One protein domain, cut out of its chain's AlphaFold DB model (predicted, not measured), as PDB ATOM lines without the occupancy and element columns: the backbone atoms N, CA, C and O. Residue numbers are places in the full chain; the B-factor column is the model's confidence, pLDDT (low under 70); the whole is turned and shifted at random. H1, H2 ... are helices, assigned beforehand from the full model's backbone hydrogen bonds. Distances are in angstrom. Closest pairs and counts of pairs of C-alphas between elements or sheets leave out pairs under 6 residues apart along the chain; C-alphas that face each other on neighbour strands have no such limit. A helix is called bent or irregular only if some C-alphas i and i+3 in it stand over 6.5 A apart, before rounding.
ATOM      1  N   ALA A  72      43.323  20.745  -8.392       80.44
ATOM      2  CA  ALA A  72      43.135  20.123  -9.702       80.44
ATOM      3  C   ALA A  72      43.235  18.585  -9.644       80.44
ATOM      4  O   ALA A  72      42.451  17.899 -10.296       80.44
ATOM      5  N   TYR A  73      44.125  18.033  -8.810       83.69
ATOM      6  CA  TYR A  73      44.181  16.591  -8.537       83.69
ATOM      7  C   TYR A  73      42.909  16.081  -7.849       83.69
ATOM      8  O   TYR A  73      42.359  15.058  -8.245       83.69
ATOM      9  N   THR A  74      42.386  16.830  -6.873       84.69
ATOM     10  CA  THR A  74      41.090  16.529  -6.239       84.69
ATOM     11  C   THR A  74      39.959  16.488  -7.271       84.69
ATOM     12  O   THR A  74      39.108  15.600  -7.226       84.69
ATOM     13  N   LEU A  75      39.957  17.419  -8.233       88.12
ATOM     14  CA  LEU A  75      38.997  17.405  -9.334       88.12
ATOM     15  C   LEU A  75      39.198  16.190 -10.247       88.12
ATOM     16  O   LEU A  75      38.218  15.596 -10.678       88.12
ATOM     17  N   ASP A  76      40.434  15.785 -10.535       88.25
ATOM     18  CA  ASP A  76      40.695  14.585 -11.335       88.25
ATOM     19  C   ASP A  76      40.146  13.308 -10.677       88.25
ATOM     20  O   ASP A  76      39.564  12.478 -11.381       88.25
ATOM     21  N   LEU A  77      40.250  13.184  -9.347       88.75
ATOM     22  CA  LEU A  77      39.636  12.095  -8.574       88.75
ATOM     23  C   LEU A  77      38.106  12.105  -8.697       88.75
ATOM     24  O   LEU A  77      37.499  11.081  -9.017       88.75
ATOM     25  N   GLU A  78      37.480  13.272  -8.512       91.88
ATOM     26  CA  GLU A  78      36.033  13.440  -8.699       91.88
ATOM     27  C   GLU A  78      35.620  13.051 -10.129       91.88
ATOM     28  O   GLU A  78      34.678  12.285 -10.326       91.88
ATOM     29  N   MET A  79      36.356  13.518 -11.140       92.56
ATOM     30  CA  MET A  79      36.052  13.245 -12.545       92.56
ATOM     31  C   MET A  79      36.219  11.771 -12.926       92.56
ATOM     32  O   MET A  79      35.526  11.312 -13.836       92.56
ATOM     33  N   ALA A  80      37.107  11.023 -12.266       90.75
ATOM     34  CA  ALA A  80      37.212   9.578 -12.454       90.75
ATOM     35  C   ALA A  80      35.929   8.865 -11.989       90.75
ATOM     36  O   ALA A  80      35.377   8.065 -12.742       90.75
ATOM     37  N   GLU A  81      35.393   9.232 -10.820       91.19
ATOM     38  CA  GLU A  81      34.116   8.697 -10.326       91.19
ATOM     39  C   GLU A  81      32.947   9.085 -11.246       91.19
ATOM     40  O   GLU A  81      32.119   8.246 -11.600       91.19
ATOM     41  N   ILE A  82      32.885  10.344 -11.691       92.12
ATOM     42  CA  ILE A  82      31.814  10.811 -12.585       92.12
ATOM     43  C   ILE A  82      31.813  10.032 -13.898       92.12
ATOM     44  O   ILE A  82      30.745   9.692 -14.405       92.12
ATOM     45  N   LYS A  83      32.990   9.696 -14.437       91.00
ATOM     46  CA  LYS A  83      33.091   8.870 -15.645       91.00
ATOM     47  C   LYS A  83      32.460   7.491 -15.447       91.00
ATOM     48  O   LYS A  83      31.740   7.050 -16.340       91.00
ATOM     49  N   GLU A  84      32.648   6.855 -14.288       89.56
ATOM     50  CA  GLU A  84      31.980   5.584 -13.957       89.56
ATOM     51  C   GLU A  84      30.454   5.735 -13.963       89.56
ATOM     52  O   GLU A  84      29.753   4.922 -14.562       89.56
ATOM     53  N   ILE A  85      29.933   6.812 -13.369       87.31
ATOM     54  CA  ILE A  85      28.490   7.090 -13.328       87.31
ATOM     55  C   ILE A  85      27.953   7.315 -14.746       87.31
ATOM     56  O   ILE A  85      26.967   6.696 -15.148       87.31
ATOM     57  N   THR A  86      28.637   8.135 -15.551       86.06
ATOM     58  CA  THR A  86      28.251   8.411 -16.946       86.06
ATOM     59  C   THR A  86      28.354   7.199 -17.869       86.06
ATOM     60  O   THR A  86      27.720   7.189 -18.917       86.06
ATOM     61  N   ALA A  87      29.089   6.152 -17.487       86.38
ATOM     62  CA  ALA A  87      29.108   4.895 -18.232       86.38
ATOM     63  C   ALA A  87      27.834   4.056 -18.017       86.38
ATOM     64  O   ALA A  87      27.519   3.197 -18.837       86.38
ATOM     65  N   THR A  88      27.096   4.299 -16.928       82.19
ATOM     66  CA  THR A  88      25.897   3.521 -16.563       82.19
ATOM     67  C   THR A  88      24.579   4.150 -17.019       82.19
ATOM     68  O   THR A  88      23.554   3.471 -17.030       82.19
ATOM     69  N   GLN A  89      24.587   5.422 -17.435       81.50
ATOM     70  CA  GLN A  89      23.397   6.151 -17.885       81.50
ATOM     71  C   GLN A  89      23.740   7.181 -18.977       81.50
ATOM     72  O   GLN A  89      24.870   7.648 -19.065       81.50
ATOM     73  N   SER A  90      22.771   7.560 -19.816       82.44
ATOM     74  CA  SER A  90      23.006   8.492 -20.931       82.44
ATOM     75  C   SER A  90      23.049   9.952 -20.471       82.44
ATOM     76  O   SER A  90      22.140  10.412 -19.784       82.44
ATOM     77  N   PHE A  91      24.050  10.702 -20.935       89.62
ATOM     78  CA  PHE A  91      24.205  12.141 -20.693       89.62
ATOM     79  C   PHE A  91      24.279  12.931 -22.014       89.62
ATOM     80  O   PHE A  91      24.659  12.361 -23.041       89.62
ATOM     81  N   PRO A  92      23.946  14.237 -22.018       88.31
ATOM     82  CA  PRO A  92      24.108  15.085 -23.197       88.31
ATOM     83  C   PRO A  92      25.562  15.141 -23.691       88.31
ATOM     84  O   PRO A  92      26.510  15.104 -22.900       88.31
ATOM     85  N   ALA A  93      25.748  15.290 -25.003       87.56
ATOM     86  CA  ALA A  93      27.075  15.467 -25.586       87.56
ATOM     87  C   ALA A  93      27.775  16.704 -24.987       87.56
ATOM     88  O   ALA A  93      27.171  17.766 -24.847       87.56
ATOM     89  N   GLY A  94      29.049  16.561 -24.611       89.31
ATOM     90  CA  GLY A  94      29.829  17.636 -23.984       89.31
ATOM     91  C   GLY A  94      29.478  17.935 -22.518       89.31
ATOM     92  O   GLY A  94      30.085  18.829 -21.930       89.31
ATOM     93  N   TRP A  95      28.548  17.195 -21.894       94.00
ATOM     94  CA  TRP A  95      28.151  17.423 -20.497       94.00
ATOM     95  C   TRP A  95      29.314  17.257 -19.509       94.00
ATOM     96  O   TRP A  95      29.455  18.066 -18.598       94.00
ATOM     97  N   LEU A  96      30.188  16.266 -19.720       92.38
ATOM     98  CA  LEU A  96      31.319  15.986 -18.827       92.38
ATOM     99  C   LEU A  96      32.281  17.181 -18.709       92.38
ATOM    100  O   LEU A  96      32.732  17.503 -17.612       92.38
ATOM    101  N   GLU A  97      32.546  17.868 -19.822       91.81
ATOM    102  CA  GLU A  97      33.384  19.072 -19.845       91.81
ATOM    103  C   GLU A  97      32.687  20.248 -19.153       91.81
ATOM    104  O   GLU A  97      33.301  20.953 -18.352       91.81
ATOM    105  N   ARG A  98      31.376  20.426 -19.380       93.31
ATOM    106  CA  ARG A  98      30.580  21.451 -18.679       93.31
ATOM    107  C   ARG A  98      30.560  21.215 -17.168       93.31
ATOM    108  O   ARG A  98      30.683  22.174 -16.409       93.31
ATOM    109  N   TYR A  99      30.440  19.959 -16.738       94.25
ATOM    110  CA  TYR A  99      30.493  19.565 -15.334       94.25
ATOM    111  C   TYR A  99      31.877  19.804 -14.722       94.25
ATOM    112  O   TYR A  99      31.974  20.405 -13.651       94.25
ATOM    113  N   ARG A 100      32.948  19.393 -15.415       92.50
ATOM    114  CA  ARG A 100      34.330  19.642 -14.981       92.50
ATOM    115  C   ARG A 100      34.567  21.134 -14.767       92.50
ATOM    116  O   ARG A 100      35.108  21.521 -13.736       92.50
ATOM    117  N   GLU A 101      34.106  21.964 -15.700       91.31
ATOM    118  CA  GLU A 101      34.231  23.415 -15.601       91.31
ATOM    119  C   GLU A 101      33.414  23.997 -14.445       91.31
ATOM    120  O   GLU A 101      33.924  24.819 -13.688       91.31
ATOM    121  N   LEU A 102      32.173  23.535 -14.244       93.19
ATOM    122  CA  LEU A 102      31.366  23.933 -13.089       93.19
ATOM    123  C   LEU A 102      32.092  23.635 -11.771       93.19
ATOM    124  O   LEU A 102      32.193  24.504 -10.905       93.19
ATOM    125  N   ARG A 103      32.619  22.417 -11.611       92.44
ATOM    126  CA  ARG A 103      33.335  22.022 -10.392       92.44
ATOM    127  C   ARG A 103      34.642  22.786 -10.212       92.44
ATOM    128  O   ARG A 103      34.943  23.150  -9.080       92.44
ATOM    129  N   ARG A 104      35.366  23.088 -11.296       88.56
ATOM    130  CA  ARG A 104      36.559  23.948 -11.269       88.56
ATOM    131  C   ARG A 104      36.239  25.324 -10.677       88.56
ATOM    132  O   ARG A 104      36.904  25.728  -9.731       88.56
ATOM    133  N   VAL A 105      35.169  25.974 -11.147       89.69
ATOM    134  CA  VAL A 105      34.693  27.267 -10.610       89.69
ATOM    135  C   VAL A 105      34.312  27.156  -9.133       89.69
ATOM    136  O   VAL A 105      34.716  27.976  -8.317       89.69
ATOM    137  N   MET A 106      33.562  26.116  -8.759       89.81
ATOM    138  CA  MET A 106      33.148  25.923  -7.366       89.81
ATOM    139  C   MET A 106      34.324  25.661  -6.411       89.81
ATOM    140  O   MET A 106      34.227  25.990  -5.231       89.81
ATOM    141  N   LEU A 107      35.397  25.017  -6.880       86.19
ATOM    142  CA  LEU A 107      36.607  24.780  -6.087       86.19
ATOM    143  C   LEU A 107      37.429  26.061  -5.911       86.19
ATOM    144  O   LEU A 107      37.907  26.303  -4.807       86.19
ATOM    145  N   ASP A 108      37.553  26.869  -6.966       82.56
ATOM    146  CA  ASP A 108      38.262  28.155  -6.938       82.56
ATOM    147  C   ASP A 108      37.595  29.149  -5.972       82.56
ATOM    148  O   ASP A 108      38.242  29.713  -5.092       82.56
ATOM    149  N   GLU A 109      36.268  29.276  -6.053       80.44
ATOM    150  CA  GLU A 109      35.484  30.192  -5.210       80.44
ATOM    151  C   GLU A 109      35.303  29.659  -3.776       80.44
ATOM    152  O   GLU A 109      35.188  30.425  -2.822       80.44
ATOM    153  N   GLY A 110      35.288  28.332  -3.603       72.31
ATOM    154  CA  GLY A 110      35.040  27.670  -2.319       72.31
ATOM    155  C   GLY A 110      36.248  27.564  -1.375       72.31
ATOM    156  O   GLY A 110      36.073  27.163  -0.214       72.31
ATOM    157  N   ASP A 111      37.460  27.888  -1.840       66.50
ATOM    158  CA  ASP A 111      38.693  27.896  -1.041       66.50
ATOM    159  C   ASP A 111      39.542  29.151  -1.311       66.50
ATOM    160  O   ASP A 111      40.526  29.121  -2.044       66.50
ATOM    161  N   GLN A 112      39.195  30.255  -0.642       59.97
ATOM    162  CA  GLN A 112      39.981  31.500  -0.646       59.97
ATOM    163  C   GLN A 112      41.152  31.493   0.355       59.97
ATOM    164  O   GLN A 112      41.671  32.546   0.735       59.97
ATOM    165  N   SER A 113      41.569  30.324   0.851       59.78
ATOM    166  CA  SER A 113      42.763  30.264   1.689       59.78
ATOM    167  C   SER A 113      44.017  30.578   0.864       59.78
ATOM    168  O   SER A 113      44.026  30.491  -0.362       59.78
ATOM    169  N   ALA A 114      45.138  30.869   1.529       45.91
ATOM    170  CA  ALA A 114      46.440  31.044   0.871       45.91
ATOM    171  C   ALA A 114      46.968  29.773   0.153       45.91
ATOM    172  O   ALA A 114      48.149  29.707  -0.180       45.91
ATOM    173  N   GLN A 115      46.148  28.727   0.019       52.03
ATOM    174  CA  GLN A 115      46.434  27.430  -0.601       52.03
ATOM    175  C   GLN A 115      45.387  27.086  -1.678       52.03
ATOM    176  O   GLN A 115      45.171  25.909  -1.967       52.03
ATOM    177  N   ASN A 116      44.738  28.116  -2.228       62.69
ATOM    178  CA  ASN A 116      43.856  28.038  -3.385       62.69
ATOM    179  C   ASN A 116      44.556  27.400  -4.602       62.69
ATOM    180  O   ASN A 116      45.740  27.048  -4.572       62.69
ATOM    181  N   MET A 117      43.805  27.220  -5.689       61.53
ATOM    182  CA  MET A 117      44.354  26.748  -6.961       61.53
ATOM    183  C   MET A 117      45.643  27.514  -7.311       61.53
ATOM    184  O   MET A 117      45.689  28.742  -7.205       61.53
ATOM    185  N   LYS A 118      46.716  26.799  -7.704       61.59
ATOM    186  CA  LYS A 118      47.961  27.459  -8.136       61.59
ATOM    187  C   LYS A 118      47.605  28.429  -9.268       61.59
ATOM    188  O   LYS A 118      46.691  28.158 -10.041       61.59
ATOM    189  N   ALA A 119      48.353  29.521  -9.427       61.53
ATOM    190  CA  ALA A 119      48.035  30.553 -10.422       61.53
ATOM    191  C   ALA A 119      47.823  30.011 -11.852       61.53
ATOM    192  O   ALA A 119      47.015  30.558 -12.591       61.53
ATOM    193  N   ALA A 120      48.517  28.931 -12.234       62.16
ATOM    194  CA  ALA A 120      48.323  28.261 -13.522       62.16
ATOM    195  C   ALA A 120      46.968  27.534 -13.633       62.16
ATOM    196  O   ALA A 120      46.359  27.555 -14.697       62.16
ATOM    197  N   ASP A 121      46.492  26.940 -12.538       64.81
ATOM    198  CA  ASP A 121      45.209  26.236 -12.469       64.81
ATOM    199  C   ASP A 121      44.038  27.236 -12.396       64.81
ATOM    200  O   ASP A 121      42.994  27.019 -13.015       64.81
ATOM    201  N   ALA A 122      44.223  28.333 -11.647       66.81
ATOM    202  CA  ALA A 122      43.239  29.405 -11.438       66.81
ATOM    203  C   ALA A 122      43.130  30.374 -12.632       66.81
ATOM    204  O   ALA A 122      42.190  31.166 -12.730       66.81
ATOM    205  N   LEU A 123      44.091  30.337 -13.564       69.06
ATOM    206  CA  LEU A 123      44.071  31.198 -14.740       69.06
ATOM    207  C   LEU A 123      42.829  30.887 -15.591       69.06
ATOM    208  O   LEU A 123      42.576  29.741 -15.970       69.06
ATOM    209  N   ASN A 124      42.083  31.930 -15.954       75.19
ATOM    210  CA  ASN A 124      40.889  31.833 -16.798       75.19
ATOM    211  C   ASN A 124      39.743  30.996 -16.195       75.19
ATOM    212  O   ASN A 124      38.957  30.411 -16.945       75.19
ATOM    213  N   VAL A 125      39.636  30.901 -14.865       81.50
ATOM    214  CA  VAL A 125      38.412  30.400 -14.224       81.50
ATOM    215  C   VAL A 125      37.340  31.503 -14.306       81.50
ATOM    216  O   VAL A 125      37.604  32.641 -13.915       81.50
ATOM    217  N   PRO A 126      36.151  31.235 -14.879       83.75
ATOM    218  CA  PRO A 126      35.075  32.218 -14.922       83.75
ATOM    219  C   PRO A 126      34.464  32.415 -13.528       83.75
ATOM    220  O   PRO A 126      34.389  31.478 -12.742       83.75
ATOM    221  N   ALA A 127      33.960  33.620 -13.246       85.56
ATOM    222  CA  ALA A 127      33.306  33.921 -11.971       85.56
ATOM    223  C   ALA A 127      32.082  33.022 -11.714       85.56
ATOM    224  O   ALA A 127      31.319  32.726 -12.649       85.56
ATOM    225  N   TRP A 128      31.834  32.675 -10.444       89.25
ATOM    226  CA  TRP A 128      30.657  31.891 -10.038       89.25
ATOM    227  C   TRP A 128      29.346  32.464 -10.586       89.25
ATOM    228  O   TRP A 128      28.500  31.723 -11.083       89.25
ATOM    229  N   THR A 129      29.199  33.791 -10.588       87.81
ATOM    230  CA  THR A 129      28.004  34.494 -11.084       87.81
ATOM    231  C   THR A 129      27.660  34.171 -12.538       87.81
ATOM    232  O   THR A 129      26.478  34.086 -12.878       87.81
ATOM    233  N   ASN A 130      28.668  33.944 -13.385       87.31
ATOM    234  CA  ASN A 130      28.466  33.564 -14.780       87.31
ATOM    235  C   ASN A 130      28.072  32.090 -14.881       87.31
ATOM    236  O   ASN A 130      27.096  31.753 -15.549       87.31
ATOM    237  N   LYS A 131      28.802  31.205 -14.188       89.56
ATOM    238  CA  LYS A 131      28.579  29.759 -14.305       89.56
ATOM    239  C   LYS A 131      27.299  29.285 -13.610       89.56
ATOM    240  O   LYS A 131      26.691  28.314 -14.058       89.56
ATOM    241  N   LYS A 132      26.832  30.015 -12.590       90.56
ATOM    242  CA  LYS A 132      25.570  29.772 -11.875       90.56
ATOM    243  C   LYS A 132      24.360  29.687 -12.811       90.56
ATOM    244  O   LYS A 132      23.438  28.930 -12.531       90.56
ATOM    245  N   GLN A 133      24.356  30.415 -13.930       90.25
ATOM    246  CA  GLN A 133      23.234  30.404 -14.882       90.25
ATOM    247  C   GLN A 133      22.997  29.021 -15.508       90.25
ATOM    248  O   GLN A 133      21.861  28.675 -15.815       90.25
ATOM    249  N   GLU A 134      24.054  28.218 -15.654       91.56
ATOM    250  CA  GLU A 134      23.989  26.854 -16.191       91.56
ATOM    251  C   GLU A 134      23.859  25.785 -15.090       91.56
ATOM    252  O   GLU A 134      23.774  24.597 -15.396       91.56
ATOM    253  N   PHE A 135      23.877  26.170 -13.808       94.00
ATOM    254  CA  PHE A 135      24.015  25.241 -12.683       94.00
ATOM    255  C   PHE A 135      22.914  24.176 -12.652       94.00
ATOM    256  O   PHE A 135      23.221  22.985 -12.669       94.00
ATOM    257  N   GLU A 136      21.647  24.597 -12.670       94.31
ATOM    258  CA  GLU A 136      20.496  23.684 -12.605       94.31
ATOM    259  C   GLU A 136      20.453  22.727 -13.805       94.31
ATOM    260  O   GLU A 136      20.162  21.543 -13.646       94.31
ATOM    261  N   GLU A 137      20.814  23.206 -15.001       93.94
ATOM    262  CA  GLU A 137      20.884  22.378 -16.212       93.94
ATOM    263  C   GLU A 137      21.980  21.305 -16.099       93.94
ATOM    264  O   GLU A 137      21.766  20.146 -16.457       93.94
ATOM    265  N   ILE A 138      23.154  21.677 -15.575       94.00
ATOM    266  CA  ILE A 138      24.297  20.769 -15.441       94.00
ATOM    267  C   ILE A 138      24.023  19.695 -14.383       94.00
ATOM    268  O   ILE A 138      24.399  18.543 -14.599       94.00
ATOM    269  N   ILE A 139      23.373  20.024 -13.262       95.06
ATOM    270  CA  ILE A 139      23.139  19.042 -12.192       95.06
ATOM    271  C   ILE A 139      21.883  18.188 -12.405       95.06
ATOM    272  O   ILE A 139      21.814  17.096 -11.851       95.06
ATOM    273  N   ALA A 140      20.909  18.628 -13.211       93.44
ATOM    274  CA  ALA A 140      19.653  17.910 -13.451       93.44
ATOM    275  C   ALA A 140      19.786  16.398 -13.768       93.44
ATOM    276  O   ALA A 140      19.008  15.630 -13.202       93.44
ATOM    277  N   PRO A 141      20.734  15.932 -14.612       92.50
ATOM    278  CA  PRO A 141      20.872  14.507 -14.935       92.50
ATOM    279  C   PRO A 141      21.596  13.670 -13.861       92.50
ATOM    280  O   PRO A 141      21.765  12.463 -14.041       92.50
ATOM    281  N   LEU A 142      22.064  14.276 -12.766       93.00
ATOM    282  CA  LEU A 142      22.790  13.571 -11.710       93.00
ATOM    283  C   LEU A 142      21.853  12.827 -10.738       93.00
ATOM    284  O   LEU A 142      20.711  13.255 -10.530       93.00
ATOM    285  N   PRO A 143      22.352  11.766 -10.070       93.44
ATOM    286  CA  PRO A 143      21.676  11.144  -8.935       93.44
ATOM    287  C   PRO A 143      21.234  12.156  -7.865       93.44
ATOM    288  O   PRO A 143      21.815  13.234  -7.705       93.44
ATOM    289  N   GLU A 144      20.182  11.804  -7.123       95.06
ATOM    290  CA  GLU A 144      19.531  12.703  -6.164       95.06
ATOM    291  C   GLU A 144      20.488  13.223  -5.080       95.06
ATOM    292  O   GLU A 144      20.500  14.423  -4.802       95.06
ATOM    293  N   ASP A 145      21.337  12.358  -4.525       96.00
ATOM    294  CA  ASP A 145      22.334  12.736  -3.523       96.00
ATOM    295  C   ASP A 145      23.392  13.704  -4.067       96.00
ATOM    296  O   ASP A 145      23.791  14.643  -3.376       96.00
ATOM    297  N   MET A 146      23.810  13.527  -5.322       95.81
ATOM    298  CA  MET A 146      24.746  14.422  -5.999       95.81
ATOM    299  C   MET A 146      24.146  15.800  -6.267       95.81
ATOM    300  O   MET A 146      24.822  16.803  -6.028       95.81
ATOM    301  N   ARG A 147      22.884  15.872  -6.712       96.38
ATOM    302  CA  ARG A 147      22.188  17.158  -6.885       96.38
ATOM    303  C   ARG A 147      22.087  17.914  -5.570       96.38
ATOM    304  O   ARG A 147      22.515  19.063  -5.510       96.38
ATOM    305  N   LEU A 148      21.574  17.265  -4.524       97.81
ATOM    306  CA  LEU A 148      21.416  17.882  -3.203       97.81
ATOM    307  C   LEU A 148      22.762  18.352  -2.637       97.81
ATOM    308  O   LEU A 148      22.861  19.459  -2.106       97.81
ATOM    309  N   TYR A 149      23.821  17.551  -2.797       97.31
ATOM    310  CA  TYR A 149      25.165  17.943  -2.382       97.31
ATOM    311  C   TYR A 149      25.656  19.202  -3.108       97.31
ATOM    312  O   TYR A 149      26.146  20.132  -2.459       97.31
ATOM    313  N   LEU A 150      25.519  19.246  -4.439       96.75
ATOM    314  CA  LEU A 150      25.962  20.382  -5.251       96.75
ATOM    315  C   LEU A 150      25.138  21.639  -4.967       96.75
ATOM    316  O   LEU A 150      25.715  22.722  -4.913       96.75
ATOM    317  N   GLN A 151      23.832  21.507  -4.722       96.94
ATOM    318  CA  GLN A 151      22.982  22.613  -4.268       96.94
ATOM    319  C   GLN A 151      23.463  23.154  -2.916       96.94
ATOM    320  O   GLN A 151      23.596  24.364  -2.748       96.94
ATOM    321  N   GLY A 152      23.815  22.274  -1.972       95.38
ATOM    322  CA  GLY A 152      24.412  22.683  -0.698       95.38
ATOM    323  C   GLY A 152      25.753  23.399  -0.876       95.38
ATOM    324  O   GLY A 152      26.024  24.399  -0.213       95.38
ATOM    325  N   ALA A 153      26.588  22.933  -1.809       93.56
ATOM    326  CA  ALA A 153      27.853  23.584  -2.136       93.56
ATOM    327  C   ALA A 153      27.658  24.964  -2.798       93.56
ATOM    328  O   ALA A 153      28.388  25.892  -2.461       93.56
ATOM    329  N   ALA A 154      26.657  25.126  -3.668       93.31
ATOM    330  CA  ALA A 154      26.279  26.417  -4.242       93.31
ATOM    331  C   ALA A 154      25.787  27.402  -3.165       93.31
ATOM    332  O   ALA A 154      26.281  28.525  -3.090       93.31
ATOM    333  N   GLU A 155      24.898  26.965  -2.262       92.62
ATOM    334  CA  GLU A 155      24.442  27.789  -1.131       92.62
ATOM    335  C   GLU A 155      25.589  28.209  -0.212       92.62
ATOM    336  O   GLU A 155      25.583  29.317   0.319       92.62
ATOM    337  N   ARG A 156      26.592  27.343  -0.027       90.50
ATOM    338  CA  ARG A 156      27.798  27.681   0.732       90.50
ATOM    339  C   ARG A 156      28.605  28.786   0.049       90.50
ATOM    340  O   ARG A 156      29.010  29.711   0.741       90.50
ATOM    341  N   ILE A 157      28.846  28.687  -1.260       89.12
ATOM    342  CA  ILE A 157      29.581  29.717  -2.021       89.12
ATOM    343  C   ILE A 157      28.851  31.061  -1.915       89.12
ATOM    344  O   ILE A 157      29.464  32.095  -1.695       89.12
ATOM    345  N   GLU A 158      27.521  31.050  -1.987       87.62
ATOM    346  CA  GLU A 158      26.707  32.268  -1.894       87.62
ATOM    347  C   GLU A 158      26.517  32.802  -0.475       87.62
ATOM    348  O   GLU A 158      25.992  33.905  -0.294       87.62
ATOM    349  N   ALA A 159      26.882  32.014   0.533       84.00
ATOM    350  CA  ALA A 159      26.860  32.427   1.923       84.00
ATOM    351  C   ALA A 159      28.059  33.324   2.271       84.00
ATOM    352  O   ALA A 159      27.917  34.182   3.149       84.00
ATOM    353  N   ASP A 160      29.192  33.178   1.568       66.19
ATOM    354  CA  ASP A 160      30.351  34.065   1.696       66.19
ATOM    355  C   ASP A 160      29.970  35.474   1.204       66.19
ATOM    356  O   ASP A 160      29.824  35.743   0.014       66.19
ATOM    357  N   GLY A 161      29.727  36.379   2.157       64.69
ATOM    358  CA  GLY A 161      29.255  37.749   1.916       64.69
ATOM    359  C   GLY A 161      27.876  38.074   2.506       64.69
ATOM    360  O   GLY A 161      27.497  39.246   2.551       64.69
ATOM    361  N   ARG A 162      27.126  37.083   3.016       78.31
ATOM    362  CA  ARG A 162      25.856  37.320   3.728       78.31
ATOM    363  C   ARG A 162      26.124  37.757   5.172       78.31
ATOM    364  O   ARG A 162      26.820  37.074   5.918       78.31
ATOM    365  N   ILE A 163      25.498  38.849   5.612       74.38
ATOM    366  CA  ILE A 163      25.499  39.249   7.028       74.38
ATOM    367  C   ILE A 163      24.397  38.454   7.745       74.38
ATOM    368  O   ILE A 163      23.233  38.846   7.747       74.38
ATOM    369  N   SER A 164      24.760  37.306   8.317       82.19
ATOM    370  CA  SER A 164      23.870  36.419   9.080       82.19
ATOM    371  C   SER A 164      24.605  35.866  10.307       82.19
ATOM    372  O   SER A 164      25.802  35.603  10.200       82.19
ATOM    373  N   PRO A 165      23.921  35.627  11.448       80.44
ATOM    374  CA  PRO A 165      24.509  34.926  12.596       80.44
ATOM    375  C   PRO A 165      24.974  33.502  12.259       80.44
ATOM    376  O   PRO A 165      25.851  32.962  12.925       80.44
ATOM    377  N   ASP A 166      24.373  32.895  11.233       86.62
ATOM    378  CA  ASP A 166      24.681  31.546  10.768       86.62
ATOM    379  C   ASP A 166      24.501  31.473   9.239       86.62
ATOM    380  O   ASP A 166      23.435  31.092   8.737       86.62
ATOM    381  N   PRO A 167      25.509  31.923   8.471       86.38
ATOM    382  CA  PRO A 167      25.399  32.069   7.021       86.38
ATOM    383  C   PRO A 167      25.269  30.717   6.302       86.38
ATOM    384  O   PRO A 167      24.652  30.644   5.240       86.38
ATOM    385  N   PHE A 168      25.756  29.627   6.904       90.75
ATOM    386  CA  PHE A 168      25.791  28.298   6.284       90.75
ATOM    387  C   PHE A 168      24.573  27.415   6.598       90.75
ATOM    388  O   PHE A 168      24.522  26.268   6.153       90.75
ATOM    389  N   LYS A 169      23.566  27.923   7.323       92.38
ATOM    390  CA  LYS A 169      22.375  27.146   7.715       92.38
ATOM    391  C   LYS A 169      21.664  26.476   6.534       92.38
ATOM    392  O   LYS A 169      21.295  25.307   6.630       92.38
ATOM    393  N   ALA A 170      21.484  27.203   5.428       92.81
ATOM    394  CA  ALA A 170      20.826  26.685   4.225       92.81
ATOM    395  C   ALA A 170      21.626  25.539   3.582       92.81
ATOM    396  O   ALA A 170      21.069  24.482   3.293       92.81
ATOM    397  N   ALA A 171      22.946  25.707   3.459       94.31
ATOM    398  CA  ALA A 171      23.842  24.673   2.950       94.31
ATOM    399  C   ALA A 171      23.812  23.406   3.823       94.31
ATOM    400  O   ALA A 171      23.653  22.297   3.309       94.31
ATOM    401  N   ARG A 172      23.869  23.560   5.157       95.56
ATOM    402  CA  ARG A 172      23.786  22.425   6.091       95.56
ATOM    403  C   ARG A 172      22.460  21.674   5.990       95.56
ATOM    404  O   ARG A 172      22.465  20.449   6.050       95.56
ATOM    405  N   ALA A 173      21.341  22.371   5.792       97.12
ATOM    406  CA  ALA A 173      20.040  21.726   5.616       97.12
ATOM    407  C   ALA A 173      20.006  20.795   4.388       97.12
ATOM    408  O   ALA A 173      19.425  19.714   4.466       97.12
ATOM    409  N   LEU A 174      20.662  21.173   3.287       98.00
ATOM    410  CA  LEU A 174      20.751  20.351   2.073       98.00
ATOM    411  C   LEU A 174      21.640  19.116   2.276       98.00
ATOM    412  O   LEU A 174      21.254  18.009   1.904       98.00
ATOM    413  N   TRP A 175      22.789  19.254   2.943       98.19
ATOM    414  CA  TRP A 175      23.639  18.098   3.266       98.19
ATOM    415  C   TRP A 175      22.989  17.139   4.270       98.19
ATOM    416  O   TRP A 175      23.161  15.927   4.162       98.19
ATOM    417  N   LEU A 176      22.181  17.646   5.207       98.19
ATOM    418  CA  LEU A 176      21.363  16.799   6.080       98.19
ATOM    419  C   LEU A 176      20.298  16.023   5.295       98.19
ATOM    420  O   LEU A 176      20.049  14.862   5.611       98.19
ATOM    421  N   GLN A 177      19.706  16.617   4.251       98.19
ATOM    422  CA  GLN A 177      18.780  15.900   3.367       98.19
ATOM    423  C   GLN A 177      19.474  14.753   2.627       98.19
ATOM    424  O   GLN A 177      18.899  13.672   2.553       98.19
ATOM    425  N   VAL A 178      20.722  14.936   2.169       98.00
ATOM    426  CA  VAL A 178      21.516  13.835   1.585       98.00
ATOM    427  C   VAL A 178      21.629  12.667   2.565       98.00
ATOM    428  O   VAL A 178      21.391  11.521   2.190       98.00
ATOM    429  N   LEU A 179      21.961  12.943   3.831       97.69
ATOM    430  CA  LEU A 179      22.112  11.904   4.855       97.69
ATOM    431  C   LEU A 179      20.780  11.264   5.281       97.69
ATOM    432  O   LEU A 179      20.788  10.136   5.773       97.69
ATOM    433  N   ALA A 180      19.655  11.949   5.071       97.69
ATOM    434  CA  ALA A 180      18.313  11.444   5.360       97.69
ATOM    435  C   ALA A 180      17.751  10.512   4.269       97.69
ATOM    436  O   ALA A 180      16.764   9.816   4.514       97.69
ATOM    437  N   LEU A 181      18.355  10.476   3.076       97.19
ATOM    438  CA  LEU A 181      17.951   9.553   2.015       97.19
ATOM    439  C   LEU A 181      18.187   8.078   2.422       97.19
ATOM    440  O   LEU A 181      19.106   7.774   3.194       97.19
ATOM    441  N   PRO A 182      17.410   7.125   1.867       96.69
ATOM    442  CA  PRO A 182      17.707   5.697   1.985       96.69
ATOM    443  C   PRO A 182      19.134   5.385   1.524       96.69
ATOM    444  O   PRO A 182      19.624   6.019   0.586       96.69
ATOM    445  N   ALA A 183      19.801   4.419   2.161       94.00
ATOM    446  CA  ALA A 183      21.213   4.116   1.913       94.00
ATOM    447  C   ALA A 183      21.505   3.867   0.422       94.00
ATOM    448  O   ALA A 183      22.510   4.342  -0.101       94.00
ATOM    449  N   GLU A 184      20.592   3.209  -0.286       93.00
ATOM    450  CA  GLU A 184      20.684   2.882  -1.713       93.00
ATOM    451  C   GLU A 184      20.684   4.128  -2.611       93.00
ATOM    452  O   GLU A 184      21.196   4.085  -3.726       93.00
ATOM    453  N   LYS A 185      20.132   5.249  -2.129       94.44
ATOM    454  CA  LYS A 185      20.009   6.515  -2.866       94.44
ATOM    455  C   LYS A 185      21.067   7.559  -2.504       94.44
ATOM    456  O   LYS A 185      21.073   8.625  -3.109       94.44
ATOM    457  N   ARG A 186      21.943   7.278  -1.531       95.44
ATOM    458  CA  ARG A 186      22.979   8.217  -1.050       95.44
ATOM    459  C   ARG A 186      24.401   7.675  -1.124       95.44
ATOM    460  O   ARG A 186      25.242   7.992  -0.281       95.44
ATOM    461  N   GLN A 187      24.656   6.826  -2.114       93.75
ATOM    462  CA  GLN A 187      25.918   6.104  -2.268       93.75
ATOM    463  C   GLN A 187      27.111   7.007  -2.625       93.75
ATOM    464  O   GLN A 187      28.231   6.686  -2.231       93.75
ATOM    465  N   HIS A 188      26.897   8.133  -3.315       93.62
ATOM    466  CA  HIS A 188      27.964   8.933  -3.928       93.62
ATOM    467  C   HIS A 188      28.452  10.093  -3.066       93.62
ATOM    468  O   HIS A 188      29.629  10.452  -3.116       93.62
ATOM    469  N   ARG A 189      27.550  10.745  -2.321       96.38
ATOM    470  CA  ARG A 189      27.866  12.012  -1.629       96.38
ATOM    471  C   ARG A 189      27.564  12.032  -0.135       96.38
ATOM    472  O   ARG A 189      27.679  13.092   0.481       96.38
ATOM    473  N   SER A 190      27.273  10.888   0.486       97.56
ATOM    474  CA  SER A 190      27.138  10.801   1.951       97.56
ATOM    475  C   SER A 190      28.409  11.244   2.686       97.56
ATOM    476  O   SER A 190      28.347  12.149   3.519       97.56
ATOM    477  N   THR A 191      29.570  10.674   2.346       97.38
ATOM    478  CA  THR A 191      30.854  10.995   3.000       97.38
ATOM    479  C   THR A 191      31.222  12.472   2.832       97.38
ATOM    480  O   THR A 191      31.642  13.135   3.777       97.38
ATOM    481  N   TRP A 192      30.985  13.023   1.640       96.94
ATOM    482  CA  TRP A 192      31.243  14.430   1.333       96.94
ATOM    483  C   TRP A 192      30.298  15.361   2.096       96.94
ATOM    484  O   TRP A 192      30.720  16.399   2.595       96.94
ATOM    485  N   SER A 193      29.024  14.982   2.226       98.00
ATOM    486  CA  SER A 193      28.025  15.763   2.963       98.00
ATOM    487  C   SER A 193      28.356  15.822   4.454       98.00
ATOM    488  O   SER A 193      28.341  16.906   5.032       98.00
ATOM    489  N   ALA A 194      28.743  14.696   5.066       98.06
ATOM    490  CA  ALA A 194      29.214  14.660   6.454       98.06
ATOM    491  C   ALA A 194      30.477  15.518   6.662       98.06
ATOM    492  O   ALA A 194      30.557  16.287   7.620       98.06
ATOM    493  N   TRP A 195      31.420  15.479   5.719       96.88
ATOM    494  CA  TRP A 195      32.611  16.330   5.748       96.88
ATOM    495  C   TRP A 195      32.280  17.828   5.654       96.88
ATOM    496  O   TRP A 195      32.848  18.660   6.365       96.88
ATOM    497  N   MET A 196      31.339  18.199   4.787       95.69
ATOM    498  CA  MET A 196      30.918  19.592   4.639       95.69
ATOM    499  C   MET A 196      30.119  20.092   5.846       95.69
ATOM    500  O   MET A 196      30.265  21.261   6.223       95.69
ATOM    501  N   LEU A 197      29.359  19.213   6.505       97.06
ATOM    502  CA  LEU A 197      28.746  19.490   7.803       97.06
ATOM    503  C   LEU A 197      29.815  19.750   8.867       97.06
ATOM    504  O   LEU A 197      29.742  20.779   9.526       97.06
ATOM    505  N   PHE A 198      30.874  18.937   8.947       95.31
ATOM    506  CA  PHE A 198      32.035  19.242   9.797       95.31
ATOM    507  C   PHE A 198      32.595  20.648   9.517       95.31
ATOM    508  O   PHE A 198      32.785  21.437  10.437       95.31
ATOM    509  N   ARG A 199      32.800  21.015   8.247       92.00
ATOM    510  CA  ARG A 199      33.387  22.316   7.879       92.00
ATOM    511  C   ARG A 199      32.515  23.540   8.168       92.00
ATOM    512  O   ARG A 199      33.008  24.657   8.017       92.00
ATOM    513  N   THR A 200      31.230  23.360   8.454       92.38
ATOM    514  CA  THR A 200      30.259  24.464   8.562       92.38
ATOM    515  C   THR A 200      29.439  24.432   9.846       92.38
ATOM    516  O   THR A 200      28.682  25.371  10.096       92.38
ATOM    517  N   ALA A 201      29.542  23.363  10.634       92.25
ATOM    518  CA  ALA A 201      28.875  23.228  11.915       92.25
ATOM    519  C   ALA A 201      29.599  24.032  13.013       92.25
ATOM    520  O   ALA A 201      30.812  24.269  12.912       92.25
ATOM    521  N   PRO A 202      28.871  24.426  14.076       90.62
ATOM    522  CA  PRO A 202      29.476  24.944  15.300       90.62
ATOM    523  C   PRO A 202      30.520  23.974  15.862       90.62
ATOM    524  O   PRO A 202      30.385  22.761  15.700       90.62
ATOM    525  N   GLU A 203      31.542  24.502  16.541       88.69
ATOM    526  CA  GLU A 203      32.691  23.738  17.060       88.69
ATOM    527  C   GLU A 203      32.281  22.502  17.879       88.69
ATOM    528  O   GLU A 203      32.849  21.424  17.705       88.69
ATOM    529  N   GLU A 204      31.223  22.633  18.679       91.69
ATOM    530  CA  GLU A 204      30.645  21.587  19.533       91.69
ATOM    531  C   GLU A 204      30.131  20.361  18.755       91.69
ATOM    532  O   GLU A 204      30.107  19.252  19.284       91.69
ATOM    533  N   GLU A 205      29.733  20.535  17.492       94.06
ATOM    534  CA  GLU A 205      29.197  19.465  16.639       94.06
ATOM    535  C   GLU A 205      30.233  18.906  15.650       94.06
ATOM    536  O   GLU A 205      29.998  17.877  15.010       94.06
ATOM    537  N   GLN A 206      31.381  19.568  15.491       94.94
ATOM    538  CA  GLN A 206      32.379  19.212  14.477       94.94
ATOM    539  C   GLN A 206      32.930  17.796  14.663       94.94
ATOM    540  O   GLN A 206      33.062  17.054  13.686       94.94
ATOM    541  N   GLY A 207      33.214  17.408  15.909       96.31
ATOM    542  CA  GLY A 207      33.729  16.082  16.245       96.31
ATOM    543  C   GLY A 207      32.780  14.955  15.824       96.31
ATOM    544  O   GLY A 207      33.206  13.993  15.177       96.31
ATOM    545  N   ARG A 208      31.473  15.131  16.060       97.56
ATOM    546  CA  ARG A 208      30.423  14.203  15.617       97.56
ATOM    547  C   ARG A 208      30.430  14.019  14.101       97.56
ATOM    548  O   ARG A 208      30.331  12.892  13.623       97.56
ATOM    549  N   TRP A 209      30.552  15.101  13.334       98.00
ATOM    550  CA  TRP A 209      30.549  15.028  11.869       98.00
ATOM    551  C   TRP A 209      31.828  14.406  11.295       98.00
ATOM    552  O   TRP A 209      31.766  13.688  10.293       98.00
ATOM    553  N   LEU A 210      32.978  14.592  11.949       97.81
ATOM    554  CA  LEU A 210      34.194  13.841  11.620       97.81
ATOM    555  C   LEU A 210      34.009  12.340  11.884       97.81
ATOM    556  O   LEU A 210      34.360  11.521  11.035       97.81
ATOM    557  N   SER A 211      33.416  11.974  13.026       97.69
ATOM    558  CA  SER A 211      33.090  10.580  13.356       97.69
ATOM    559  C   SER A 211      32.144   9.966  12.319       97.69
ATOM    560  O   SER A 211      32.398   8.874  11.809       97.69
ATOM    561  N   GLU A 212      31.101  10.698  11.927       98.19
ATOM    562  CA  GLU A 212      30.146  10.255  10.910       98.19
ATOM    563  C   GLU A 212      30.810  10.075   9.539       98.19
ATOM    564  O   GLU A 212      30.594   9.064   8.873       98.19
ATOM    565  N   THR A 213      31.696  10.994   9.140       98.19
ATOM    566  CA  THR A 213      32.470  10.877   7.891       98.19
ATOM    567  C   THR A 213      33.279   9.575   7.858       98.19
ATOM    568  O   THR A 213      33.269   8.862   6.854       98.19
ATOM    569  N   ARG A 214      33.933   9.220   8.974       97.19
ATOM    570  CA  ARG A 214      34.665   7.948   9.106       97.19
ATOM    571  C   ARG A 214      33.739   6.741   8.991       97.19
ATOM    572  O   ARG A 214      34.063   5.800   8.270       97.19
ATOM    573  N   LYS A 215      32.601   6.765   9.693       97.12
ATOM    574  CA  LYS A 215      31.616   5.670   9.704       97.12
ATOM    575  C   LYS A 215      31.054   5.410   8.307       97.12
ATOM    576  O   LYS A 215      30.981   4.257   7.894       97.12
ATOM    577  N   LEU A 216      30.730   6.463   7.557       97.81
ATOM    578  CA  LEU A 216      30.228   6.354   6.184       97.81
ATOM    579  C   LEU A 216      31.282   5.771   5.236       97.81
ATOM    580  O   LEU A 216      30.986   4.825   4.508       97.81
ATOM    581  N   ALA A 217      32.523   6.260   5.291       95.62
ATOM    582  CA  ALA A 217      33.606   5.698   4.483       95.62
ATOM    583  C   ALA A 217      33.853   4.211   4.814       95.62
ATOM    584  O   ALA A 217      33.977   3.382   3.913       95.62
ATOM    585  N   ALA A 218      33.854   3.845   6.100       95.06
ATOM    586  CA  ALA A 218      34.017   2.458   6.545       95.06
ATOM    587  C   ALA A 218      32.835   1.548   6.156       95.06
ATOM    588  O   ALA A 218      33.029   0.354   5.940       95.06
ATOM    589  N   ALA A 219      31.625   2.103   6.035       96.00
ATOM    590  CA  ALA A 219      30.429   1.386   5.595       96.00
ATOM    591  C   ALA A 219      30.366   1.161   4.069       96.00
ATOM    592  O   ALA A 219      29.431   0.520   3.591       96.00
ATOM    593  N   GLY A 220      31.347   1.658   3.305       94.12
ATOM    594  CA  GLY A 220      31.457   1.427   1.862       94.12
ATOM    595  C   GLY A 220      30.773   2.473   0.980       94.12
ATOM    596  O   GLY A 220      30.708   2.275  -0.233       94.12
ATOM    597  N   PHE A 221      30.300   3.589   1.549       96.12
ATOM    598  CA  PHE A 221      29.879   4.741   0.746       96.12
ATOM    599  C   PHE A 221      31.072   5.281  -0.057       96.12
ATOM    600  O   PHE A 221      32.207   5.268   0.429       96.12
ATOM    601  N   LYS A 222      30.836   5.765  -1.284       94.00
ATOM    602  CA  LYS A 222      31.910   6.260  -2.159       94.00
ATOM    603  C   LYS A 222      32.676   7.397  -1.471       94.00
ATOM    604  O   LYS A 222      32.095   8.339  -0.928       94.00
ATOM    605  N   ASP A 223      34.001   7.293  -1.507       92.94
ATOM    606  CA  ASP A 223      34.927   8.257  -0.910       92.94
ATOM    607  C   ASP A 223      36.175   8.417  -1.791       92.94
ATOM    608  O   ASP A 223      37.293   8.087  -1.398       92.94
ATOM    609  N   CYS A 224      35.978   8.896  -3.022       90.62
ATOM    610  CA  CYS A 224      37.077   9.100  -3.971       90.62
ATOM    611  C   CYS A 224      38.054  10.214  -3.553       90.62
ATOM    612  O   CYS A 224      39.131  10.304  -4.123       90.62
ATOM    613  N   LEU A 225      37.710  11.038  -2.554       90.12
ATOM    614  CA  LEU A 225      38.605  12.057  -1.985       90.12
ATOM    615  C   LEU A 225      39.257  11.617  -0.669       90.12
ATOM    616  O   LEU A 225      39.982  12.400  -0.055       90.12
ATOM    617  N   HIS A 226      38.987  10.391  -0.217       92.69
ATOM    618  CA  HIS A 226      39.535   9.824   1.014       92.69
ATOM    619  C   HIS A 226      39.268  10.680   2.269       92.69
ATOM    620  O   HIS A 226      40.102  10.782   3.176       92.69
ATOM    621  N   LEU A 227      38.086  11.291   2.355       94.38
ATOM    622  CA  LEU A 227      37.665  12.135   3.474       94.38
ATOM    623  C   LEU A 227      37.544  11.340   4.778       94.38
ATOM    624  O   LEU A 227      37.779  11.893   5.850       94.38
ATOM    625  N   GLY A 228      37.243  10.039   4.718       95.50
ATOM    626  CA  GLY A 228      37.275   9.166   5.893       95.50
ATOM    627  C   GLY A 228      38.682   9.035   6.491       95.50
ATOM    628  O   GLY A 228      38.847   9.004   7.718       95.50
ATOM    629  N   ILE A 229      39.714   9.024   5.641       94.69
ATOM    630  CA  ILE A 229      41.121   9.030   6.067       94.69
ATOM    631  C   ILE A 229      41.472  10.383   6.690       94.69
ATOM    632  O   ILE A 229      42.044  10.422   7.781       94.69
ATOM    633  N   GLU A 230      41.081  11.489   6.052       94.06
ATOM    634  CA  GLU A 230      41.324  12.831   6.591       94.06
ATOM    635  C   GLU A 230      40.626  13.038   7.944       94.06
ATOM    636  O   GLU A 230      41.239  13.523   8.896       94.06
ATOM    637  N   ALA A 231      39.374  12.594   8.074       96.25
ATOM    638  CA  ALA A 231      38.622  12.670   9.321       96.25
ATOM    639  C   ALA A 231      39.270  11.835  10.438       96.25
ATOM    640  O   ALA A 231      39.383  12.300  11.572       96.25
ATOM    641  N   THR A 232      39.775  10.639  10.112       96.94
ATOM    642  CA  THR A 232      40.551   9.803  11.048       96.94
ATOM    643  C   THR A 232      41.813  10.520  11.524       96.94
ATOM    644  O   THR A 232      42.121  10.515  12.718       96.94
ATOM    645  N   TYR A 233      42.530  11.187  10.619       95.69
ATOM    646  CA  TYR A 233      43.717  11.961  10.969       95.69
ATOM    647  C   TYR A 233      43.398  13.161  11.875       95.69
ATOM    648  O   TYR A 233      44.085  13.363  12.881       95.69
ATOM    649  N   ILE A 234      42.362  13.945  11.548       95.19
ATOM    650  CA  ILE A 234      41.973  15.130  12.331       95.19
ATOM    651  C   ILE A 234      41.522  14.730  13.736       95.19
ATOM    652  O   ILE A 234      41.950  15.370  14.695       95.19
ATOM    653  N   LEU A 235      40.707  13.679  13.868       95.94
ATOM    654  CA  LEU A 235      40.241  13.205  15.170       95.94
ATOM    655  C   LEU A 235      41.377  12.620  16.010       95.94
ATOM    656  O   LEU A 235      41.477  12.954  17.186       95.94
ATOM    657  N   GLY A 236      42.237  11.782  15.425       93.88
ATOM    658  CA  GLY A 236      43.257  11.039  16.171       93.88
ATOM    659  C   GLY A 236      44.545  11.808  16.482       93.88
ATOM    660  O   GLY A 236      45.373  11.319  17.250       93.88
ATOM    661  N   ARG A 237      44.760  13.001  15.905       91.94
ATOM    662  CA  ARG A 237      46.000  13.763  16.141       91.94
ATOM    663  C   ARG A 237      46.121  14.172  17.609       91.94
ATOM    664  O   ARG A 237      45.131  14.458  18.282       91.94
ATOM    665  N   ALA A 238      47.356  14.285  18.096       88.00
ATOM    666  CA  ALA A 238      47.625  14.607  19.499       88.00
ATOM    667  C   ALA A 238      46.927  15.901  19.966       88.00
ATOM    668  O   ALA A 238      46.384  15.926  21.066       88.00
ATOM    669  N   SER A 239      46.866  16.919  19.102       88.50
ATOM    670  CA  SER A 239      46.224  18.219  19.349       88.50
ATOM    671  C   SER A 239      44.721  18.261  19.032       88.50
ATOM    672  O   SER A 239      44.192  19.331  18.761       88.50
ATOM    673  N   SER A 240      44.063  17.112  18.887       92.44
ATOM    674  CA  SER A 240      42.607  17.062  18.744       92.44
ATOM    675  C   SER A 240      41.956  17.252  20.110       92.44
ATOM    676  O   SER A 240      42.306  16.517  21.042       92.44
ATOM    677  N   ASP A 241      41.014  18.194  20.181       93.81
ATOM    678  CA  ASP A 241      40.236  18.534  21.379       93.81
ATOM    679  C   ASP A 241      38.781  18.027  21.292       93.81
ATOM    680  O   ASP A 241      37.978  18.249  22.195       93.81
ATOM    681  N   TYR A 242      38.436  17.302  20.219       95.19
ATOM    682  CA  TYR A 242      37.113  16.701  20.036       95.19
ATOM    683  C   TYR A 242      36.912  15.490  20.957       95.19
ATOM    684  O   TYR A 242      37.816  14.663  21.117       95.19
ATOM    685  N   ALA A 243      35.704  15.329  21.503       93.75
ATOM    686  CA  ALA A 243      35.356  14.194  22.363       93.75
ATOM    687  C   ALA A 243      35.497  12.844  21.627       93.75
ATOM    688  O   ALA A 243      35.986  11.861  22.186       93.75
ATOM    689  N   GLU A 244      35.166  12.823  20.336       96.19
ATOM    690  CA  GLU A 244      35.217  11.662  19.443       96.19
ATOM    691  C   GLU A 244      36.647  11.210  19.108       96.19
ATOM    692  O   GLU A 244      36.835  10.176  18.469       96.19
ATOM    693  N   LYS A 245      37.684  11.921  19.575       94.75
ATOM    694  CA  LYS A 245      39.085  11.471  19.492       94.75
ATOM    695  C   LYS A 245      39.277  10.055  20.038       94.75
ATOM    696  O   LYS A 245      40.096   9.308  19.510       94.75
ATOM    697  N   GLN A 246      38.521   9.678  21.072       93.94
ATOM    698  CA  GLN A 246      38.587   8.346  21.688       93.94
ATOM    699  C   GLN A 246      38.152   7.217  20.737       93.94
ATOM    700  O   GLN A 246      38.504   6.064  20.962       93.94
ATOM    701  N   GLU A 247      37.433   7.537  19.655       95.06
ATOM    702  CA  GLU A 247      37.034   6.578  18.620       95.06
ATOM    703  C   GLU A 247      38.154   6.256  17.613       95.06
ATOM    704  O   GLU A 247      37.929   5.487  16.673       95.06
ATOM    705  N   VAL A 248      39.326   6.890  17.729       96.56
ATOM    706  CA  VAL A 248      40.479   6.652  16.853       96.56
ATOM    707  C   VAL A 248      41.604   6.029  17.665       96.56
ATOM    708  O   VAL A 248      42.228   6.677  18.506       96.56
ATOM    709  N   SER A 249      41.912   4.767  17.385       95.38
ATOM    710  CA  SER A 249      43.087   4.114  17.952       95.38
ATOM    711  C   SER A 249      44.386   4.710  17.395       95.38
ATOM    712  O   SER A 249      44.444   5.243  16.284       95.38
ATOM    713  N   ALA A 250      45.482   4.551  18.141       95.25
ATOM    714  CA  ALA A 250      46.807   4.993  17.703       95.25
ATOM    715  C   ALA A 250      47.214   4.387  16.341       95.25
ATOM    716  O   ALA A 250      47.821   5.061  15.509       95.25
ATOM    717  N   ALA A 251      46.856   3.123  16.084       95.50
ATOM    718  CA  ALA A 251      47.162   2.450  14.824       95.50
ATOM    719  C   ALA A 251      46.340   2.999  13.647       95.50
ATOM    720  O   ALA A 251      46.898   3.219  12.572       95.50
ATOM    721  N   GLU A 252      45.049   3.283  13.850       95.25
ATOM    722  CA  GLU A 252      44.205   3.928  12.832       95.25
ATOM    723  C   GLU A 252      44.719   5.323  12.486       95.25
ATOM    724  O   GLU A 252      44.849   5.655  11.306       95.25
ATOM    725  N   TRP A 253      45.079   6.120  13.498       96.00
ATOM    726  CA  TRP A 253      45.656   7.438  13.258       96.00
ATOM    727  C   TRP A 253      46.975   7.341  12.491       96.00
ATOM    728  O   TRP A 253      47.160   8.056  11.508       96.00
ATOM    729  N   LYS A 254      47.871   6.423  12.883       95.56
ATOM    730  CA  LYS A 254      49.134   6.192  12.171       95.56
ATOM    731  C   LYS A 254      48.890   5.819  10.714       95.56
ATOM    732  O   LYS A 254      49.537   6.369   9.829       95.56
ATOM    733  N   ARG A 255      47.939   4.921  10.453       94.31
ATOM    734  CA  ARG A 255      47.585   4.512   9.090       94.31
ATOM    735  C   ARG A 255      47.117   5.713   8.280       94.31
ATOM    736  O   ARG A 255      47.629   5.936   7.186       94.31
ATOM    737  N   ALA A 256      46.208   6.510   8.839       94.12
ATOM    738  CA  ALA A 256      45.710   7.708   8.185       94.12
ATOM    739  C   ALA A 256      46.840   8.708   7.903       94.12
ATOM    740  O   ALA A 256      47.049   9.079   6.752       94.12
ATOM    741  N   ALA A 257      47.634   9.066   8.913       94.19
ATOM    742  CA  ALA A 257      48.741  10.014   8.788       94.19
ATOM    743  C   ALA A 257      49.734   9.644   7.668       94.19
ATOM    744  O   ALA A 257      50.232  10.522   6.967       94.19
ATOM    745  N   MET A 258      49.979   8.346   7.464       94.31
ATOM    746  CA  MET A 258      50.958   7.834   6.497       94.31
ATOM    747  C   MET A 258      50.372   7.617   5.099       94.31
ATOM    748  O   MET A 258      51.119   7.607   4.126       94.31
ATOM    749  N   LEU A 259      49.049   7.474   4.972       92.06
ATOM    750  CA  LEU A 259      48.367   7.361   3.677       92.06
ATOM    751  C   LEU A 259      48.081   8.718   3.034       92.06
ATOM    752  O   LEU A 259      48.049   8.807   1.811       92.06
ATOM    753  N   ARG A 260      47.912   9.782   3.828       91.00
ATOM    754  CA  ARG A 260      47.490  11.094   3.313       91.00
ATOM    755  C   ARG A 260      48.387  11.636   2.198       91.00
ATOM    756  O   ARG A 260      47.881  12.106   1.185       91.00
ATOM    757  N   ALA A 261      49.709  11.567   2.372       88.06
ATOM    758  CA  ALA A 261      50.660  12.066   1.376       88.06
ATOM    759  C   ALA A 261      50.673  11.201   0.098       88.06
ATOM    760  O   ALA A 261      50.481  11.758  -0.981       88.06
ATOM    761  N   PRO A 262      50.794   9.859   0.177       86.81
ATOM    762  CA  PRO A 262      50.630   8.994  -0.990       86.81
ATOM    763  C   PRO A 262      49.300   9.149  -1.735       86.81
ATOM    764  O   PRO A 262      49.288   8.992  -2.952       86.81
ATOM    765  N   LEU A 263      48.209   9.471  -1.041       86.94
ATOM    766  CA  LEU A 263      46.887   9.717  -1.633       86.94
ATOM    767  C   LEU A 263      46.708  11.157  -2.149       86.94
ATOM    768  O   LEU A 263      45.645  11.513  -2.643       86.94
ATOM    769  N   GLY A 264      47.729  12.009  -2.032       81.88
ATOM    770  CA  GLY A 264      47.695  13.375  -2.548       81.88
ATOM    771  C   GLY A 264      46.747  14.319  -1.813       81.88
ATOM    772  O   GLY A 264      46.297  15.297  -2.410       81.88
ATOM    773  N   LEU A 265      46.456  14.070  -0.531       84.75
ATOM    774  CA  LEU A 265      45.637  14.977   0.272       84.75
ATOM    775  C   LEU A 265      46.389  16.287   0.539       84.75
ATOM    776  O   LEU A 265      47.599  16.312   0.785       84.75
ATOM    777  N   SER A 266      45.655  17.401   0.512       72.00
ATOM    778  CA  SER A 266      46.234  18.735   0.689       72.00
ATOM    779  C   SER A 266      46.993  18.858   2.018       72.00
ATOM    780  O   SER A 266      46.558  18.366   3.061       72.00
ATOM    781  N   ARG A 267      48.156  19.524   1.984       74.75
ATOM    782  CA  ARG A 267      49.100  19.712   3.111       74.75
ATOM    783  C   ARG A 267      49.691  18.430   3.706       74.75
ATOM    784  O   ARG A 267      50.503  18.530   4.629       74.75
ATOM    785  N   ALA A 268      49.324  17.250   3.213       84.19
ATOM    786  CA  ALA A 268      49.762  15.994   3.799       84.19
ATOM    787  C   ALA A 268      51.281  15.817   3.729       84.19
ATOM    788  O   ALA A 268      51.881  15.402   4.713       84.19
ATOM    789  N   GLU A 269      51.922  16.201   2.623       82.38
ATOM    790  CA  GLU A 269      53.382  16.110   2.487       82.38
ATOM    791  C   GLU A 269      54.125  16.986   3.502       82.38
ATOM    792  O   GLU A 269      55.076  16.545   4.149       82.38
ATOM    793  N   THR A 270      53.658  18.221   3.701       81.88
ATOM    794  CA  THR A 270      54.239  19.140   4.686       81.88
ATOM    795  C   THR A 270      54.070  18.604   6.107       81.88
ATOM    796  O   THR A 270      55.006  18.678   6.907       81.88
ATOM    797  N   MET A 271      52.900  18.036   6.419       87.25
ATOM    798  CA  MET A 271      52.593  17.479   7.744       87.25
ATOM    799  C   MET A 271      53.314  16.157   8.011       87.25
ATOM    800  O   MET A 271      53.750  15.929   9.141       87.25
ATOM    801  N   LEU A 272      53.563  15.347   6.974       90.06
ATOM    802  CA  LEU A 272      54.259  14.064   7.076       90.06
ATOM    803  C   LEU A 272      55.608  14.191   7.791       90.06
ATOM    804  O   LEU A 272      56.018  13.278   8.504       90.06
ATOM    805  N   ARG A 273      56.298  15.333   7.654       85.69
ATOM    806  CA  ARG A 273      57.557  15.608   8.370       85.69
ATOM    807  C   ARG A 273      57.418  15.550   9.886       85.69
ATOM    808  O   ARG A 273      58.311  15.035  10.557       85.69
ATOM    809  N   LYS A 274      56.318  16.082  10.412       88.69
ATOM    810  CA  LYS A 274      55.994  16.032  11.837       88.69
ATOM    811  C   LYS A 274      55.424  14.663  12.190       88.69
ATOM    812  O   LYS A 274      55.902  14.031  13.128       88.69
ATOM    813  N   ASP A 275      54.452  14.198  11.413       91.75
ATOM    814  CA  ASP A 275      53.660  13.010  11.737       91.75
ATOM    815  C   ASP A 275      54.504  11.733  11.766       91.75
ATOM    816  O   ASP A 275      54.300  10.876  12.626       91.75
ATOM    817  N   ARG A 276      55.521  11.622  10.899       90.75
ATOM    818  CA  ARG A 276      56.417  10.454  10.866       90.75
ATOM    819  C   ARG A 276      57.291  10.290  12.106       90.75
ATOM    820  O   ARG A 276      57.903   9.240  12.259       90.75
ATOM    821  N   ARG A 277      57.365  11.294  12.982       87.69
ATOM    822  CA  ARG A 277      58.099  11.214  14.255       87.69
ATOM    823  C   ARG A 277      57.200  10.844  15.438       87.69
ATOM    824  O   ARG A 277      57.685  10.759  16.560       87.69
TER     825      ARG A 277
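Overview. This is residues 72 to 277 of the 752 residues of an uncharacterized protein of Prosthecobacter vanneervenii (UniProt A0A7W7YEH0). Helices H5, H6, H7 and H8 run side by side in alternating directions and make the base of a rough U; one arm holds H1, H2 and H4, with the short H3 near H2, and the other holds H9, H10, H11 and H12. The printed part has 206 residues with twelve named helices, H1 to H12 in chain order, and no named strand; the class is all helix. The whole is compact, with a radius of gyration of the C-alphas of 17.2 A and spans of 49 by 42 by 40 A.

Along the chain. H1, residues 72 to 88, begins with C-alpha 72 at (43.135, 20.123, -9.702) and is 24.9 A long. H2 is residues 95 to 110, 22.0 A; H3 is 119 to 122, H4 128 to 139, and H5 144 to 159, 22.5 A. H6 is residues 169 to 180, H7 190 to 200, and H8 203 to 218, 23.8 A, with C-alpha 203 at (32.691, 23.738, 17.060). H9 is residues 227 to 236, H10 243 to 247, H11 250 to 259 and H12 268 to 275, ending with C-alpha 275 at (53.660, 13.010, 11.737). H4, H8 and H10 are irregular: C-alphas 133 and 136 are 7.6 A apart, 204 and 207 7.1 A, and, only just, 243 and 246 6.7 A.

Arrangement. H2, H4, H5, H6 and H7 form an up and down bundle, each running against the one before. H2 touches H4, closest C-alphas Val 105 and Trp 128 at 6.2 A, at a steep tilt of 44 degrees. H5 and H6 are a hairpin at a shallow tilt of 14 degrees, closest C-alphas Gly 152 and Ala 171 at 4.2 A. H7 and H8 are another, at 15 degrees, with Phe 198 and Gln 206 4.7 A apart by C-alphas. H1 touches H2, closest C-alphas Met 79 and Arg 100 at 7.1 A; H3 touches no helix. H8 touches H9, Arg 214 and Gly 228 being closest by C-alphas at 4.3 A, and H10, with residues 207 to 211 of H8 alone. H9 touches H11, closest C-alphas Gly 236 and Trp 253 at 5.2 A, and H11 touches H12, closest C-alphas Ala 257 and Asp 275 at 6.5 A. H1 and H12 are apart. Every O i to N i+4 pair is within hydrogen-bond range in H2, H5, H6, H7, H9 and H11; in H1 it is 12 of 13, H8 10 of 12, H12 2 of 4, H4 3 of 8 with 6 of 9 O i to N i+3, and H10 0 of 1 with 1 of 2, while H3 is too short for such a pair.

Size, cuts and confidence. The C-alphas farthest apart, Pro 92 and Arg 277, are 50.7 A apart. The printed part has no cut and no long link. Mean pLDDT of the printed part is 89.4, with residues 111 to 123 and 160 to 161 under 70.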